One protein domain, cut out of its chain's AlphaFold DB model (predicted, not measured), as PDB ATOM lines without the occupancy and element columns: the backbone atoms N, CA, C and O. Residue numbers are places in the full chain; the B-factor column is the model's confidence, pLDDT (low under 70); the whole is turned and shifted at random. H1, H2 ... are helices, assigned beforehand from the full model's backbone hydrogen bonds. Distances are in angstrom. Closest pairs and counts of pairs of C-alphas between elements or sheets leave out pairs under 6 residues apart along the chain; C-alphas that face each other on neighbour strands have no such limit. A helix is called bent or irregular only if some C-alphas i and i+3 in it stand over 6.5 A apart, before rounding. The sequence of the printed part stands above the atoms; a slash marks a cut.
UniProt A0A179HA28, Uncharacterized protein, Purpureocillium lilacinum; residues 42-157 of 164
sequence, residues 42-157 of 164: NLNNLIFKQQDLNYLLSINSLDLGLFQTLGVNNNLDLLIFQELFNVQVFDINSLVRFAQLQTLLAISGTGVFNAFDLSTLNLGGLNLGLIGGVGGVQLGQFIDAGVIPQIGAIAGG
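This is residues 42 to 157 of the 164 residues of an uncharacterized protein of Purpureocillium lilacinum (UniProt A0A179HA28). The long helix H4 runs through the middle, with H3 packed on its first part, H2 meeting its last residues, and a crossed pair of helices, H1 and H7, on another side with H1 the nearer to H4. From H5, near the end of H4, a long unnamed stretch, residues 116 to 138, swings wide and returns to H6, near the beginning of H4. The printed part has 116 residues with seven named helices, H1 to H7 in chain order, and no named strand; the class is all helix, and the helix packing is mostly crossed. The whole is compact, with a radius of gyration of the C-alphas of 15.1 A and spans of 47 by 37 by 25 A.

Look first at H1, residues 51 to 59: it touches H7, residues 148 to 155, the same way at a steep tilt of 58 degrees, and the closest C-alphas, of Tyr 55 and Ala 155, are 4.3 A apart. H1 is close to but not clearly touching H4, residues 92 to 108, with the closest C-alphas, of Leu 53 and Phe 98, 7.7 A apart. Next comes H2, residues 64 to 73, which touches residues 105 to 108 of H4 alone, at a steep tilt of 63 degrees; the closest C-alphas, of Phe 67 and Leu 105, are 6.6 A apart. H2 forms a hairpin with H3, residues 78 to 86: they only just touch, with 3 pairs of C-alphas within 8 A, the closest being Gly 71 and Leu 78 at 6.1 A. H3 and H4 form another hairpin, opposite ways at a steep tilt of 42 degrees, in which H4 touches H3 with residues 94 to 101 alone; the closest C-alphas, of Leu 84 and Ser 94, are 5.9 A apart. H5, residues 112 to 115, and H6, residues 139 to 142, touch no helix; C-alphas 92 and 139, the closest of H4 and H6, are 6.8 A apart. Every O i to N i+4 pair is within hydrogen-bond range in H1, H2, H4 and H7; in H3 it is 2 of 5, beside 5 of 6 O i to N i+3 pairs, and H5 and H6 are too short for an i+4 pair.

Find C-alpha 51 at (287.110, 230.758, 419.106), where H1 begins its 12.5 A. H2 is 14.1 A long and H3 12.9 A. From C-alpha 92 at (295.038, 240.238, 410.744), H4 runs 24.1 A. H7 ends at C-alpha 155, (283.277, 232.346, 423.409), after 10.3 A. H3 and H5 are irregular: C-alphas 80 and 83 are 7.7 A apart, and C-alphas 112 and 115 are 7.2 A apart.

The two farthest C-alphas, of Ala 115 and Gly 146, are 47.1 A apart. The printed part has no cut; the link from H5 to H6 is long, 23 residues. Look for pLDDT under 70 at residues 42 to 44 and 124 to 135.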
ATOM      1  N   ASN A  42     270.602 228.803 405.468       61.00
ATOM      2  CA  ASN A  42     272.039 228.714 405.766       61.00
ATOM      3  C   ASN A  42     272.528 229.762 406.775       61.00
ATOM      4  O   ASN A  42     273.691 229.742 407.173       61.00
ATOM      5  N   LEU A  43     271.658 230.688 407.176       64.62
ATOM      6  CA  LEU A  43     271.970 231.716 408.160       64.62
ATOM      7  C   LEU A  43     271.431 231.389 409.536       64.62
ATOM      8  O   LEU A  43     271.717 232.118 410.478       64.62
ATOM      9  N   ASN A  44     270.647 230.331 409.688       67.94
ATOM     10  CA  ASN A  44     270.272 229.912 411.020       67.94
ATOM     11  C   ASN A  44     271.513 229.432 411.762       67.94
ATOM     12  O   ASN A  44     272.320 228.657 411.255       67.94
ATOM     13  N   ASN A  45     271.634 229.898 412.995       75.69
ATOM     14  CA  ASN A  45     272.730 229.599 413.889       75.69
ATOM     15  C   ASN A  45     274.108 230.157 413.486       75.69
ATOM     16  O   ASN A  45     275.117 229.475 413.672       75.69
ATOM     17  N   LEU A  46     274.174 231.386 412.957       82.81
ATOM     18  CA  LEU A  46     275.463 232.030 412.673       82.81
ATOM     19  C   LEU A  46     276.355 232.061 413.923       82.81
ATOM     20  O   LEU A  46     276.019 232.667 414.940       82.81
ATOM     21  N   ILE A  47     277.509 231.414 413.809       87.50
ATOM     22  CA  ILE A  47     278.590 231.396 414.790       87.50
ATOM     23  C   ILE A  47     279.912 231.292 414.031       87.50
ATOM     24  O   ILE A  47     279.975 230.654 412.975       87.50
ATOM     25  N   PHE A  48     280.971 231.927 414.528       91.38
ATOM     26  CA  PHE A  48     282.289 231.773 413.917       91.38
ATOM     27  C   PHE A  48     282.836 230.381 414.252       91.38
ATOM     28  O   PHE A  48     282.677 229.893 415.369       91.38
ATOM     29  N   LYS A  49     283.521 229.722 413.314       91.00
ATOM     30  CA  LYS A  49     284.259 228.482 413.635       91.00
ATOM     31  C   LYS A  49     285.444 228.732 414.569       91.00
ATOM     32  O   LYS A  49     285.855 227.838 415.302       91.00
ATOM     33  N   GLN A  50     285.989 229.942 414.528       92.25
ATOM     34  CA  GLN A  50     287.171 230.335 415.277       92.25
ATOM     35  C   GLN A  50     286.782 230.914 416.653       92.25
ATOM     36  O   GLN A  50     285.910 231.777 416.762       92.25
ATOM     37  N   GLN A  51     287.432 230.424 417.713       92.00
ATOM     38  CA  GLN A  51     287.110 230.758 419.106       92.00
ATOM     39  C   GLN A  51     287.348 232.234 419.456       92.00
ATOM     40  O   GLN A  51     286.511 232.839 420.121       92.00
ATOM     41  N   ASP A  52     288.459 232.819 419.016       92.62
ATOM     42  CA  ASP A  52     288.795 234.221 419.298       92.62
ATOM     43  C   ASP A  52     287.814 235.185 418.613       92.62
ATOM     44  O   ASP A  52     287.430 236.192 419.201       92.62
ATOM     45  N   LEU A  53     287.305 234.857 417.422       93.69
ATOM     46  CA  LEU A  53     286.242 235.616 416.762       93.69
ATOM     47  C   LEU A  53     284.917 235.526 417.527       93.69
ATOM     48  O   LEU A  53     284.224 236.531 417.654       93.69
ATOM     49  N   ASN A  54     284.575 234.363 418.090       92.44
ATOM     50  CA  ASN A  54     283.415 234.230 418.982       92.44
ATOM     51  C   ASN A  54     283.599 234.996 420.297       92.44
ATOM     52  O   ASN A  54     282.649 235.578 420.821       92.44
ATOM     53  N   TYR A  55     284.821 235.044 420.823       93.12
ATOM     54  CA  TYR A  55     285.147 235.905 421.950       93.12
ATOM     55  C   TYR A  55     284.939 237.383 421.590       93.12
ATOM     56  O   TYR A  55     284.227 238.089 422.306       93.12
ATOM     57  N   LEU A  56     285.477 237.836 420.450       93.25
ATOM     58  CA  LEU A  56     285.302 239.204 419.955       93.25
ATOM     59  C   LEU A  56     283.829 239.548 419.712       93.25
ATOM     60  O   LEU A  56     283.394 240.638 420.077       93.25
ATOM     61  N   LEU A  57     283.058 238.625 419.140       92.12
ATOM     62  CA  LEU A  57     281.612 238.743 418.962       92.12
ATOM     63  C   LEU A  57     280.913 239.027 420.297       92.12
ATOM     64  O   LEU A  57     280.130 239.972 420.397       92.12
ATOM     65  N   SER A  58     281.241 238.230 421.319       90.19
ATOM     66  CA  SER A  58     280.649 238.310 422.652       90.19
ATOM     67  C   SER A  58     280.967 239.641 423.339       90.19
ATOM     68  O   SER A  58     280.059 240.359 423.758       90.19
ATOM     69  N   ILE A  59     282.242 240.047 423.379       91.81
ATOM     70  CA  ILE A  59     282.640 241.290 424.063       91.81
ATOM     71  C   ILE A  59     282.161 242.556 423.341       91.81
ATOM     72  O   ILE A  59     281.900 243.564 423.993       91.81
ATOM     73  N   ASN A  60     282.032 242.520 422.009       89.88
ATOM     74  CA  ASN A  60     281.542 243.657 421.226       89.88
ATOM     75  C   ASN A  60     280.011 243.696 421.144       89.88
ATOM     76  O   ASN A  60     279.476 244.631 420.555       89.88
ATOM     77  N   SER A  61     279.312 242.714 421.735       87.88
ATOM     78  CA  SER A  61     277.847 242.602 421.691       87.88
ATOM     79  C   SER A  61     277.300 242.723 420.265       87.88
ATOM     80  O   SER A  61     276.324 243.428 420.014       87.88
ATOM     81  N   LEU A  62     277.984 242.088 419.312       89.25
ATOM     82  CA  LEU A  62     277.665 242.237 417.901       89.25
ATOM     83  C   LEU A  62     276.364 241.493 417.562       89.25
ATOM     84  O   LEU A  62     276.225 240.303 417.845       89.25
ATOM     85  N   ASP A  63     275.421 242.195 416.935       88.81
ATOM     86  CA  ASP A  63     274.093 241.662 416.636       88.81
ATOM     87  C   ASP A  63     274.071 240.916 415.293       88.81
ATOM     88  O   ASP A  63     273.892 241.492 414.217       88.81
ATOM     89  N   LEU A  64     274.250 239.595 415.355       89.06
ATOM     90  CA  LEU A  64     274.137 238.735 414.177       89.06
ATOM     91  C   LEU A  64     272.685 238.580 413.679       89.06
ATOM     92  O   LEU A  64     272.486 238.183 412.532       89.06
ATOM     93  N   GLY A  65     271.676 238.918 414.486       88.69
ATOM     94  CA  GLY A  65     270.279 238.988 414.046       88.69
ATOM     95  C   GLY A  65     270.027 240.201 413.148       88.69
ATOM     96  O   GLY A  65     269.365 240.095 412.113       88.69
ATOM     97  N   LEU A  66     270.641 241.344 413.467       88.56
ATOM     98  CA  LEU A  66     270.660 242.513 412.584       88.56
ATOM     99  C   LEU A  66     271.335 242.182 411.244       88.56
ATOM    100  O   LEU A  66     270.838 242.565 410.189       88.56
ATOM    101  N   PHE A  67     272.425 241.409 411.269       89.62
ATOM    102  CA  PHE A  67     273.103 240.961 410.050       89.62
ATOM    103  C   PHE A  67     272.200 240.115 409.146       89.62
ATOM    104  O   PHE A  67     272.130 240.352 407.941       89.62
ATOM    105  N   GLN A  68     271.456 239.170 409.724       86.44
ATOM    106  CA  GLN A  68     270.449 238.400 408.991       86.44
ATOM    107  C   GLN A  68     269.340 239.298 408.432       86.44
ATOM    108  O   GLN A  68     268.946 239.152 407.275       86.44
ATOM    109  N   THR A  69     268.872 240.252 409.241       87.38
ATOM    110  CA  THR A  69     267.828 241.211 408.858       87.38
ATOM    111  C   THR A  69     268.257 242.039 407.652       87.38
ATOM    112  O   THR A  69     267.460 242.218 406.737       87.38
ATOM    113  N   LEU A  70     269.518 242.478 407.587       88.44
ATOM    114  CA  LEU A  70     270.064 243.169 406.414       88.44
ATOM    115  C   LEU A  70     270.033 242.300 405.149       88.44
ATOM    116  O   LEU A  70     269.745 242.805 404.065       88.44
ATOM    117  N   GLY A  71     270.298 240.998 405.272       86.44
ATOM    118  CA  GLY A  71     270.205 240.072 404.141       86.44
ATOM    119  C   GLY A  71     268.780 239.944 403.605       86.44
ATOM    120  O   GLY A  71     268.560 239.999 402.399       86.44
ATOM    121  N   VAL A  72     267.802 239.829 404.507       84.88
ATOM    122  CA  VAL A  72     266.388 239.629 404.146       84.88
ATOM    123  C   VAL A  72     265.706 240.926 403.703       84.88
ATOM    124  O   VAL A  72     265.002 240.940 402.695       84.88
ATOM    125  N   ASN A  73     265.897 242.014 404.449       87.31
ATOM    126  CA  ASN A  73     265.159 243.261 404.254       87.31
ATOM    127  C   ASN A  73     265.865 244.228 403.303       87.31
ATOM    128  O   ASN A  73     265.192 245.001 402.626       87.31
ATOM    129  N   ASN A  74     267.199 244.188 403.245       88.75
ATOM    130  CA  ASN A  74     268.006 245.128 402.466       88.75
ATOM    131  C   ASN A  74     268.779 244.456 401.329       88.75
ATOM    132  O   ASN A  74     269.659 245.086 400.755       88.75
ATOM    133  N   ASN A  75     268.464 243.202 400.989       87.50
ATOM    134  CA  ASN A  75     269.117 242.433 399.924       87.50
ATOM    135  C   ASN A  75     270.652 242.358 400.058       87.50
ATOM    136  O   ASN A  75     271.348 242.181 399.055       87.50
ATOM    137  N   LEU A  76     271.195 242.503 401.274       88.38
ATOM    138  CA  LEU A  76     272.633 242.401 401.497       88.38
ATOM    139  C   LEU A  76     273.112 240.993 401.124       88.38
ATOM    140  O   LEU A  76     272.607 239.996 401.645       88.38
ATOM    141  N   ASP A  77     274.133 240.909 400.274       86.00
ATOM    142  CA  ASP A  77     274.790 239.635 400.013       86.00
ATOM    143  C   ASP A  77     275.607 239.213 401.240       86.00
ATOM    144  O   ASP A  77     276.701 239.714 401.486       86.00
ATOM    145  N   LEU A  78     275.083 238.281 402.035       84.88
ATOM    146  CA  LEU A  78     275.780 237.819 403.237       84.88
ATOM    147  C   LEU A  78     277.002 236.943 402.916       84.88
ATOM    148  O   LEU A  78     277.849 236.737 403.791       84.88
ATOM    149  N   LEU A  79     277.143 236.466 401.670       83.75
ATOM    150  CA  LEU A  79     278.310 235.693 401.240       83.75
ATOM    151  C   LEU A  79     279.597 236.521 401.284       83.75
ATOM    152  O   LEU A  79     280.674 235.942 401.428       83.75
ATOM    153  N   ILE A  80     279.506 237.858 401.283       83.06
ATOM    154  CA  ILE A  80     280.669 238.751 401.419       83.06
ATOM    155  C   ILE A  80     281.456 238.516 402.723       83.06
ATOM    156  O   ILE A  80     282.650 238.814 402.786       83.06
ATOM    157  N   PHE A  81     280.818 237.943 403.753       88.12
ATOM    158  CA  PHE A  81     281.449 237.582 405.029       88.12
ATOM    159  C   PHE A  81     281.592 236.067 405.241       88.12
ATOM    160  O   PHE A  81     282.022 235.649 406.316       88.12
ATOM    161  N   GLN A  82     281.290 235.222 404.247       85.62
ATOM    162  CA  GLN A  82     281.338 233.759 404.395       85.62
ATOM    163  C   GLN A  82     282.706 233.260 404.887       85.62
ATOM    164  O   GLN A  82     282.773 232.382 405.754       85.62
ATOM    165  N   GLU A  83     283.788 233.833 404.357       85.25
ATOM    166  CA  GLU A  83     285.162 233.494 404.745       85.25
ATOM    167  C   GLU A  83     285.433 233.797 406.221       85.25
ATOM    168  O   GLU A  83     286.116 233.023 406.884       85.25
ATOM    169  N   LEU A  84     284.853 234.875 406.762       89.50
ATOM    170  CA  LEU A  84     285.024 235.251 408.164       89.50
ATOM    171  C   LEU A  84     284.380 234.216 409.098       89.50
ATOM    172  O   LEU A  84     284.999 233.808 410.077       89.50
ATOM    173  N   PHE A  85     283.173 233.740 408.779       89.81
ATOM    174  CA  PHE A  85     282.486 232.706 409.569       89.81
ATOM    175  C   PHE A  85     283.177 231.337 409.505       89.81
ATOM    176  O   PHE A  85     283.079 230.552 410.450       89.81
ATOM    177  N   ASN A  86     283.907 231.058 408.421       89.19
ATOM    178  CA  ASN A  86     284.557 229.768 408.181       89.19
ATOM    179  C   ASN A  86     286.075 229.757 408.395       89.19
ATOM    180  O   ASN A  86     286.704 228.720 408.160       89.19
ATOM    181  N   VAL A  87     286.671 230.866 408.836       89.75
ATOM    182  CA  VAL A  87     288.118 230.948 409.041       89.75
ATOM    183  C   VAL A  87     288.568 229.985 410.146       89.75
ATOM    184  O   VAL A  87     287.879 229.792 411.147       89.75
ATOM    185  N   GLN A  88     289.727 229.356 409.951       88.19
ATOM    186  CA  GLN A  88     290.335 228.441 410.929       88.19
ATOM    187  C   GLN A  88     291.393 229.134 411.790       88.19
ATOM    188  O   GLN A  88     291.626 228.748 412.932       88.19
ATOM    189  N   VAL A  89     292.035 230.159 411.233       89.38
ATOM    190  CA  VAL A  89     293.150 230.876 411.845       89.38
ATOM    191  C   VAL A  89     292.699 232.289 412.181       89.38
ATOM    192  O   VAL A  89     292.117 232.970 411.342       89.38
ATOM    193  N   PHE A  90     292.980 232.733 413.404       91.44
ATOM    194  CA  PHE A  90     292.797 234.126 413.786       91.44
ATOM    195  C   PHE A  90     294.041 234.924 413.395       91.44
ATOM    196  O   PHE A  90     295.100 234.796 414.011       91.44
ATOM    197  N   ASP A  91     293.913 235.715 412.340       90.69
ATOM    198  CA  ASP A  91     294.961 236.527 411.726       90.69
ATOM    199  C   ASP A  91     294.500 237.981 411.515       90.69
ATOM    200  O   ASP A  91     293.374 238.368 411.842       90.69
ATOM    201  N   ILE A  92     295.374 238.827 410.970       88.50
ATOM    202  CA  ILE A  92     295.038 240.238 410.744       88.50
ATOM    203  C   ILE A  92     293.910 240.391 409.719       88.50
ATOM    204  O   ILE A  92     293.046 241.252 409.885       88.50
ATOM    205  N   ASN A  93     293.880 239.556 408.681       87.88
ATOM    206  CA  ASN A  93     292.838 239.622 407.658       87.88
ATOM    207  C   ASN A  93     291.442 239.339 408.234       87.88
ATOM    208  O   ASN A  93     290.491 240.072 407.951       87.88
ATOM    209  N   SER A  94     291.311 238.300 409.058       90.06
ATOM    210  CA  SER A  94     290.066 237.965 409.751       90.06
ATOM    211  C   SER A  94     289.661 239.050 410.748       90.06
ATOM    212  O   SER A  94     288.489 239.422 410.780       90.06
ATOM    213  N   LEU A  95     290.609 239.647 411.479       90.62
ATOM    214  CA  LEU A  95     290.318 240.777 412.367       90.62
ATOM    215  C   LEU A  95     289.791 242.003 411.604       90.62
ATOM    216  O   LEU A  95     288.822 242.630 412.032       90.62
ATOM    217  N   VAL A  96     290.387 242.340 410.458       89.31
ATOM    218  CA  VAL A  96     289.923 243.458 409.623       89.31
ATOM    219  C   VAL A  96     288.522 243.190 409.079       89.31
ATOM    220  O   VAL A  96     287.658 244.061 409.168       89.31
ATOM    221  N   ARG A  97     288.254 241.980 408.576       89.44
ATOM    222  CA  ARG A  97     286.910 241.594 408.116       89.44
ATOM    223  C   ARG A  97     285.886 241.615 409.250       89.44
ATOM    224  O   ARG A  97     284.758 242.053 409.038       89.44
ATOM    225  N   PHE A  98     286.277 241.211 410.458       92.00
ATOM    226  CA  PHE A  98     285.434 241.334 411.646       92.00
ATOM    227  C   PHE A  98     285.106 242.799 411.956       92.00
ATOM    228  O   PHE A  98     283.944 243.138 412.168       92.00
ATOM    229  N   ALA A  99     286.096 243.693 411.904       90.19
ATOM    230  CA  ALA A  99     285.879 245.125 412.108       90.19
ATOM    231  C   ALA A  99     284.976 245.749 411.025       90.19
ATOM    232  O   ALA A  99     284.158 246.624 411.324       90.19
ATOM    233  N   GLN A 100     285.073 245.285 409.775       90.81
ATOM    234  CA  GLN A 100     284.165 245.689 408.695       90.81
ATOM    235  C   GLN A 100     282.724 245.251 408.977       90.81
ATOM    236  O   GLN A 100     281.813 246.072 408.870       90.81
ATOM    237  N   LEU A 101     282.519 243.997 409.400       91.69
ATOM    238  CA  LEU A 101     281.206 243.501 409.817       91.69
ATOM    239  C   LEU A 101     280.654 244.330 410.983       91.69
ATOM    240  O   LEU A 101     279.511 244.779 410.938       91.69
ATOM    241  N   GLN A 102     281.477 244.597 411.999       91.31
ATOM    242  CA  GLN A 102     281.098 245.433 413.137       91.31
ATOM    243  C   GLN A 102     280.671 246.833 412.712       91.31
ATOM    244  O   GLN A 102     279.661 247.341 413.191       91.31
ATOM    245  N   THR A 103     281.413 247.449 411.797       90.56
ATOM    246  CA  THR A 103     281.101 248.790 411.298       90.56
ATOM    247  C   THR A 103     279.788 248.793 410.526       90.56
ATOM    248  O   THR A 103     278.938 249.647 410.773       90.56
ATOM    249  N   LEU A 104     279.585 247.811 409.643       91.06
ATOM    250  CA  LEU A 104     278.339 247.655 408.900       91.06
ATOM    251  C   LEU A 104     277.140 247.540 409.847       91.06
ATOM    252  O   LEU A 104     276.141 248.233 409.664       91.06
ATOM    253  N   LEU A 105     277.254 246.708 410.883       91.19
ATOM    254  CA  LEU A 105     276.181 246.491 411.850       91.19
ATOM    255  C   LEU A 105     275.961 247.695 412.765       91.19
ATOM    256  O   LEU A 105     274.817 248.049 413.033       91.19
ATOM    257  N   ALA A 106     277.020 248.390 413.179       90.31
ATOM    258  CA  ALA A 106     276.895 249.626 413.944       90.31
ATOM    259  C   ALA A 106     276.152 250.711 413.147       90.31
ATOM    260  O   ALA A 106     275.262 251.371 413.682       90.31
ATOM    261  N   ILE A 107     276.472 250.859 411.857       89.25
ATOM    262  CA  ILE A 107     275.781 251.789 410.956       89.25
ATOM    263  C   ILE A 107     274.336 251.335 410.741       89.25
ATOM    264  O   ILE A 107     273.413 252.137 410.870       89.25
ATOM    265  N   SER A 108     274.110 250.048 410.489       88.88
ATOM    266  CA  SER A 108     272.765 249.489 410.356       88.88
ATOM    267  C   SER A 108     271.909 249.700 411.602       88.88
ATOM    268  O   SER A 108     270.716 249.958 411.472       88.88
ATOM    269  N   GLY A 109     272.499 249.640 412.799       86.94
ATOM    270  CA  GLY A 109     271.806 249.887 414.063       86.94
ATOM    271  C   GLY A 109     271.256 251.312 414.193       86.94
ATOM    272  O   GLY A 109     270.358 251.550 414.994       86.94
ATOM    273  N   THR A 110     271.737 252.256 413.375       88.62
ATOM    274  CA  THR A 110     271.168 253.614 413.280       88.62
ATOM    275  C   THR A 110     269.912 253.688 412.403       88.62
ATOM    276  O   THR A 110     269.237 254.712 412.385       88.62
ATOM    277  N   GLY A 111     269.594 252.618 411.664       85.62
ATOM    278  CA  GLY A 111     268.462 252.549 410.737       85.62
ATOM    279  C   GLY A 111     268.719 253.173 409.363       85.62
ATOM    280  O   GLY A 111     267.820 253.165 408.524       85.62
ATOM    281  N   VAL A 112     269.929 253.681 409.094       86.00
ATOM    282  CA  VAL A 112     270.241 254.369 407.829       86.00
ATOM    283  C   VAL A 112     269.998 253.493 406.596       86.00
ATOM    284  O   VAL A 112     269.585 254.014 405.569       86.00
ATOM    285  N   PHE A 113     270.184 252.171 406.693       88.62
ATOM    286  CA  PHE A 113     270.025 251.256 405.560       88.62
ATOM    287  C   PHE A 113     268.579 250.885 405.234       88.62
ATOM    288  O   PHE A 113     268.352 250.323 404.173       88.62
ATOM    289  N   ASN A 114     267.587 251.241 406.058       84.56
ATOM    290  CA  ASN A 114     266.192 250.814 405.864       84.56
ATOM    291  C   ASN A 114     265.595 251.204 404.498       84.56
ATOM    292  O   ASN A 114     264.671 250.544 404.032       84.56
ATOM    293  N   ALA A 115     266.109 252.262 403.868       83.56
ATOM    294  CA  ALA A 115     265.669 252.736 402.556       83.56
ATOM    295  C   ALA A 115     266.594 252.319 401.396       83.56
ATOM    296  O   ALA A 115     266.329 252.685 400.253       83.56
ATOM    297  N   PHE A 116     267.683 251.595 401.672       85.06
ATOM    298  CA  PHE A 116     268.698 251.245 400.683       85.06
ATOM    299  C   PHE A 116     268.662 249.757 400.337       85.06
ATOM    300  O   PHE A 116     268.475 248.895 401.201       85.06
ATOM    301  N   ASP A 117     268.902 249.480 399.059       87.19
ATOM    302  CA  ASP A 117     269.239 248.152 398.564       87.19
ATOM    303  C   ASP A 117     270.762 247.964 398.642       87.19
ATOM    304  O   ASP A 117     271.533 248.743 398.078       87.19
ATOM    305  N   LEU A 118     271.195 246.941 399.376       88.31
ATOM    306  CA  LEU A 118     272.595 246.606 399.627       88.31
ATOM    307  C   LEU A 118     273.102 245.455 398.747       88.31
ATOM    308  O   LEU A 118     274.216 244.978 398.954       88.31
ATOM    309  N   SER A 119     272.344 245.021 397.740       85.56
ATOM    310  CA  SER A 119     272.755 243.951 396.817       85.56
ATOM    311  C   SER A 119     273.991 244.293 395.984       85.56
ATOM    312  O   SER A 119     274.669 243.394 395.487       85.56
ATOM    313  N   THR A 120     274.295 245.585 395.845       82.81
ATOM    314  CA  THR A 120     275.486 246.108 395.160       82.81
ATOM    315  C   THR A 120     276.550 246.623 396.129       82.81
ATOM    316  O   THR A 120     277.581 247.139 395.691       82.81
ATOM    317  N   LEU A 121     276.328 246.484 397.445       83.81
ATOM    318  CA  LEU A 121     277.272 246.938 398.458       83.81
ATOM    319  C   LEU A 121     278.580 246.156 398.327       83.81
ATOM    320  O   LEU A 121     278.693 245.003 398.737       83.81
ATOM    321  N   ASN A 122     279.599 246.821 397.796       79.06
ATOM    322  CA  ASN A 122     280.958 246.321 397.804       79.06
ATOM    323  C   ASN A 122     281.718 247.024 398.925       79.06
ATOM    324  O   ASN A 122     282.009 248.216 398.839       79.06
ATOM    325  N   LEU A 123     282.060 246.277 399.972       74.88
ATOM    326  CA  LEU A 123     282.765 246.821 401.131       74.88
ATOM    327  C   LEU A 123     284.227 247.185 400.856       74.88
ATOM    328  O   LEU A 123     284.901 247.603 401.791       74.88
ATOM    329  N   GLY A 124     284.702 247.055 399.611       64.25
ATOM    330  CA  GLY A 124     286.059 247.402 399.215       64.25
ATOM    331  C   GLY A 124     287.044 246.624 400.070       64.25
ATOM    332  O   GLY A 124     287.470 247.105 401.117       64.25
ATOM    333  N   GLY A 125     287.371 245.393 399.663       62.81
ATOM    334  CA  GLY A 125     288.319 244.560 400.402       62.81
ATOM    335  C   GLY A 125     289.533 245.397 400.796       62.81
ATOM    336  O   GLY A 125     290.202 245.949 399.921       62.81
ATOM    337  N   LEU A 126     289.748 245.569 402.106       60.44
ATOM    338  CA  LEU A 126     290.826 246.402 402.616       60.44
ATOM    339  C   LEU A 126     292.124 245.660 402.298       60.44
ATOM    340  O   LEU A 126     292.592 244.818 403.063       60.44
ATOM    341  N   ASN A 127     292.653 245.889 401.099       58.44
ATOM    342  CA  ASN A 127     293.880 245.264 400.665       58.44
ATOM    343  C   ASN A 127     295.007 245.979 401.398       58.44
ATOM    344  O   ASN A 127     295.428 247.069 401.006       58.44
ATOM    345  N   LEU A 128     295.503 245.359 402.464       63.44
ATOM    346  CA  LEU A 128     296.669 245.823 403.214       63.44
ATOM    347  C   LEU A 128     297.970 245.722 402.388       63.44
ATOM    348  O   LEU A 128     299.046 245.623 402.962       63.44
ATOM    349  N   GLY A 129     297.896 245.758 401.051       51.66
ATOM    350  CA  GLY A 129     298.962 245.500 400.082       51.66
ATOM    351  C   GLY A 129     300.202 246.390 400.195       51.66
ATOM    352  O   GLY A 129     301.211 246.078 399.573       51.66
ATOM    353  N   LEU A 130     300.176 247.445 401.018       54.78
ATOM    354  CA  LEU A 130     301.381 248.202 401.384       54.78
ATOM    355  C   LEU A 130     302.207 247.539 402.502       54.78
ATOM    356  O   LEU A 130     303.389 247.834 402.647       54.78
ATOM    357  N   ILE A 131     301.613 246.624 403.271       56.62
ATOM    358  CA  ILE A 131     302.269 245.816 404.300       56.62
ATOM    359  C   ILE A 131     302.154 244.337 403.899       56.62
ATOM    360  O   ILE A 131     301.468 243.532 404.526       56.62
ATOM    361  N   GLY A 132     302.812 243.981 402.792       51.22
ATOM    362  CA  GLY A 132     302.701 242.699 402.075       51.22
ATOM    363  C   GLY A 132     303.144 241.424 402.814       51.22
ATOM    364  O   GLY A 132     303.433 240.426 402.165       51.22
ATOM    365  N   GLY A 133     303.200 241.428 404.147       60.00
ATOM    366  CA  GLY A 133     303.531 240.256 404.963       60.00
ATOM    367  C   GLY A 133     302.725 240.100 406.256       60.00
ATOM    368  O   GLY A 133     302.860 239.075 406.914       60.00
ATOM    369  N   VAL A 134     301.883 241.070 406.644       68.19
ATOM    370  CA  VAL A 134     301.211 241.023 407.965       68.19
ATOM    371  C   VAL A 134     299.851 240.341 407.936       68.19
ATOM    372  O   VAL A 134     299.405 239.854 408.967       68.19
ATOM    373  N   GLY A 135     299.189 240.265 406.777       67.38
ATOM    374  CA  GLY A 135     297.828 239.719 406.679       67.38
ATOM    375  C   GLY A 135     297.687 238.298 407.244       67.38
ATOM    376  O   GLY A 135     296.676 237.997 407.869       67.38
ATOM    377  N   GLY A 136     298.723 237.464 407.085       73.75
ATOM    378  CA  GLY A 136     298.777 236.094 407.609       73.75
ATOM    379  C   GLY A 136     299.436 235.951 408.985       73.75
ATOM    380  O   GLY A 136     299.694 234.829 409.420       73.75
ATOM    381  N   VAL A 137     299.756 237.055 409.669       84.50
ATOM    382  CA  VAL A 137     300.281 236.993 411.037       84.50
ATOM    383  C   VAL A 137     299.171 236.494 411.947       84.50
ATOM    384  O   VAL A 137     298.160 237.169 412.140       84.50
ATOM    385  N   GLN A 138     299.387 235.309 412.510       87.31
ATOM    386  CA  GLN A 138     298.455 234.698 413.443       87.31
ATOM    387  C   GLN A 138     298.469 235.496 414.739       87.31
ATOM    388  O   GLN A 138     299.491 235.590 415.415       87.31
ATOM    389  N   LEU A 139     297.334 236.086 415.080       88.25
ATOM    390  CA  LEU A 139     297.195 236.923 416.262       88.25
ATOM    391  C   LEU A 139     297.116 236.091 417.541       88.25
ATOM    392  O   LEU A 139     297.520 236.567 418.600       88.25
ATOM    393  N   GLY A 140     296.688 234.829 417.428       85.62
ATOM    394  CA  GLY A 140     296.630 233.888 418.548       85.62
ATOM    395  C   GLY A 140     297.968 233.702 419.269       85.62
ATOM    396  O   GLY A 140     297.985 233.502 420.477       85.62
ATOM    397  N   GLN A 141     299.103 233.852 418.573       87.62
ATOM    398  CA  GLN A 141     300.433 233.722 419.187       87.62
ATOM    399  C   GLN A 141     300.767 234.843 420.186       87.62
ATOM    400  O   GLN A 141     301.682 234.695 420.991       87.62
ATOM    401  N   PHE A 142     300.064 235.977 420.111       89.38
ATOM    402  CA  PHE A 142     300.251 237.112 421.017       89.38
ATOM    403  C   PHE A 142     299.295 237.067 422.216       89.38
ATOM    404  O   PHE A 142     299.345 237.952 423.071       89.38
ATOM    405  N   ILE A 143     298.415 236.065 422.278       87.56
ATOM    406  CA  ILE A 143     297.500 235.848 423.396       87.56
ATOM    407  C   ILE A 143     298.244 235.079 424.488       87.56
ATOM    408  O   ILE A 143     298.837 234.030 424.239       87.56
ATOM    409  N   ASP A 144     298.199 235.594 425.716       91.06
ATOM    410  CA  ASP A 144     298.788 234.926 426.875       91.06
ATOM    411  C   ASP A 144     298.107 233.565 427.126       91.06
ATOM    412  O   ASP A 144     296.878 233.457 427.175       91.06
ATOM    413  N   ALA A 145     298.898 232.507 427.315       88.25
ATOM    414  CA  ALA A 145     298.375 231.158 427.526       88.25
ATOM    415  C   ALA A 145     297.469 231.044 428.769       88.25
ATOM    416  O   ALA A 145     296.544 230.229 428.795       88.25
ATOM    417  N   GLY A 146     297.694 231.879 429.787       90.81
ATOM    418  CA  GLY A 146     296.907 231.929 431.016       90.81
ATOM    419  C   GLY A 146     295.487 232.472 430.833       90.81
ATOM    420  O   GLY A 146     294.625 232.178 431.663       90.81
ATOM    421  N   VAL A 147     295.205 233.216 429.754       89.12
ATOM    422  CA  VAL A 147     293.861 233.771 429.494       89.12
ATOM    423  C   VAL A 147     293.014 232.920 428.544       89.12
ATOM    424  O   VAL A 147     291.798 233.100 428.489       89.12
ATOM    425  N   ILE A 148     293.610 231.941 427.853       89.12
ATOM    426  CA  ILE A 148     292.911 231.056 426.901       89.12
ATOM    427  C   ILE A 148     291.662 230.383 427.508       89.12
ATOM    428  O   ILE A 148     290.619 230.388 426.848       89.12
ATOM    429  N   PRO A 149     291.678 229.856 428.754       90.94
ATOM    430  CA  PRO A 149     290.478 229.256 429.345       90.94
ATOM    431  C   PRO A 149     289.320 230.253 429.511       90.94
ATOM    432  O   PRO A 149     288.159 229.893 429.330       90.94
ATOM    433  N   GLN A 150     289.628 231.517 429.821       89.69
ATOM    434  CA  GLN A 150     288.625 232.576 429.976       89.69
ATOM    435  C   GLN A 150     288.032 232.977 428.624       89.69
ATOM    436  O   GLN A 150     286.816 233.134 428.507       89.69
ATOM    437  N   ILE A 151     288.878 233.078 427.592       88.50
ATOM    438  CA  ILE A 151     288.444 233.294 426.207       88.50
ATOM    439  C   ILE A 151     287.476 232.182 425.796       88.50
ATOM    440  O   ILE A 151     286.402 232.474 425.278       88.50
ATOM    441  N   GLY A 152     287.811 230.920 426.088       88.25
ATOM    442  CA  GLY A 152     286.951 229.772 425.797       88.25
ATOM    443  C   GLY A 152     285.601 229.837 426.511       88.25
ATOM    444  O   GLY A 152     284.568 229.619 425.882       88.25
ATOM    445  N   ALA A 153     285.590 230.205 427.795       89.75
ATOM    446  CA  ALA A 153     284.355 230.347 428.564       89.75
ATOM    447  C   ALA A 153     283.426 231.433 427.992       89.75
ATOM    448  O   ALA A 153     282.218 231.227 427.888       89.75
ATOM    449  N   ILE A 154     283.983 232.576 427.585       89.25
ATOM    450  CA  ILE A 154     283.214 233.693 427.017       89.25
ATOM    451  C   ILE A 154     282.743 233.370 425.592       89.25
ATOM    452  O   ILE A 154     281.586 233.628 425.259       89.25
ATOM    453  N   ALA A 155     283.607 232.771 424.768       89.31
ATOM    454  CA  ALA A 155     283.277 232.346 423.409       89.31
ATOM    455  C   ALA A 155     282.188 231.260 423.387       89.31
ATOM    456  O   ALA A 155     281.300 231.296 422.540       89.31
ATOM    457  N   GLY A 156     282.210 230.324 424.342       85.00
ATOM    458  CA  GLY A 156     281.187 229.282 424.480       85.00
ATOM    459  C   GLY A 156     279.806 229.804 424.895       85.00
ATOM    460  O   GLY A 156     278.816 229.093 424.744       85.00
ATOM    461  N   GLY A 157     279.720 231.041 425.395       84.62
ATOM    462  CA  GLY A 157     278.463 231.700 425.761       84.62
ATOM    463  C   GLY A 157     277.749 232.411 424.606       84.62
ATOM    464  O   GLY A 157     276.702 233.024 424.832       84.62
TER     465      GLY A 157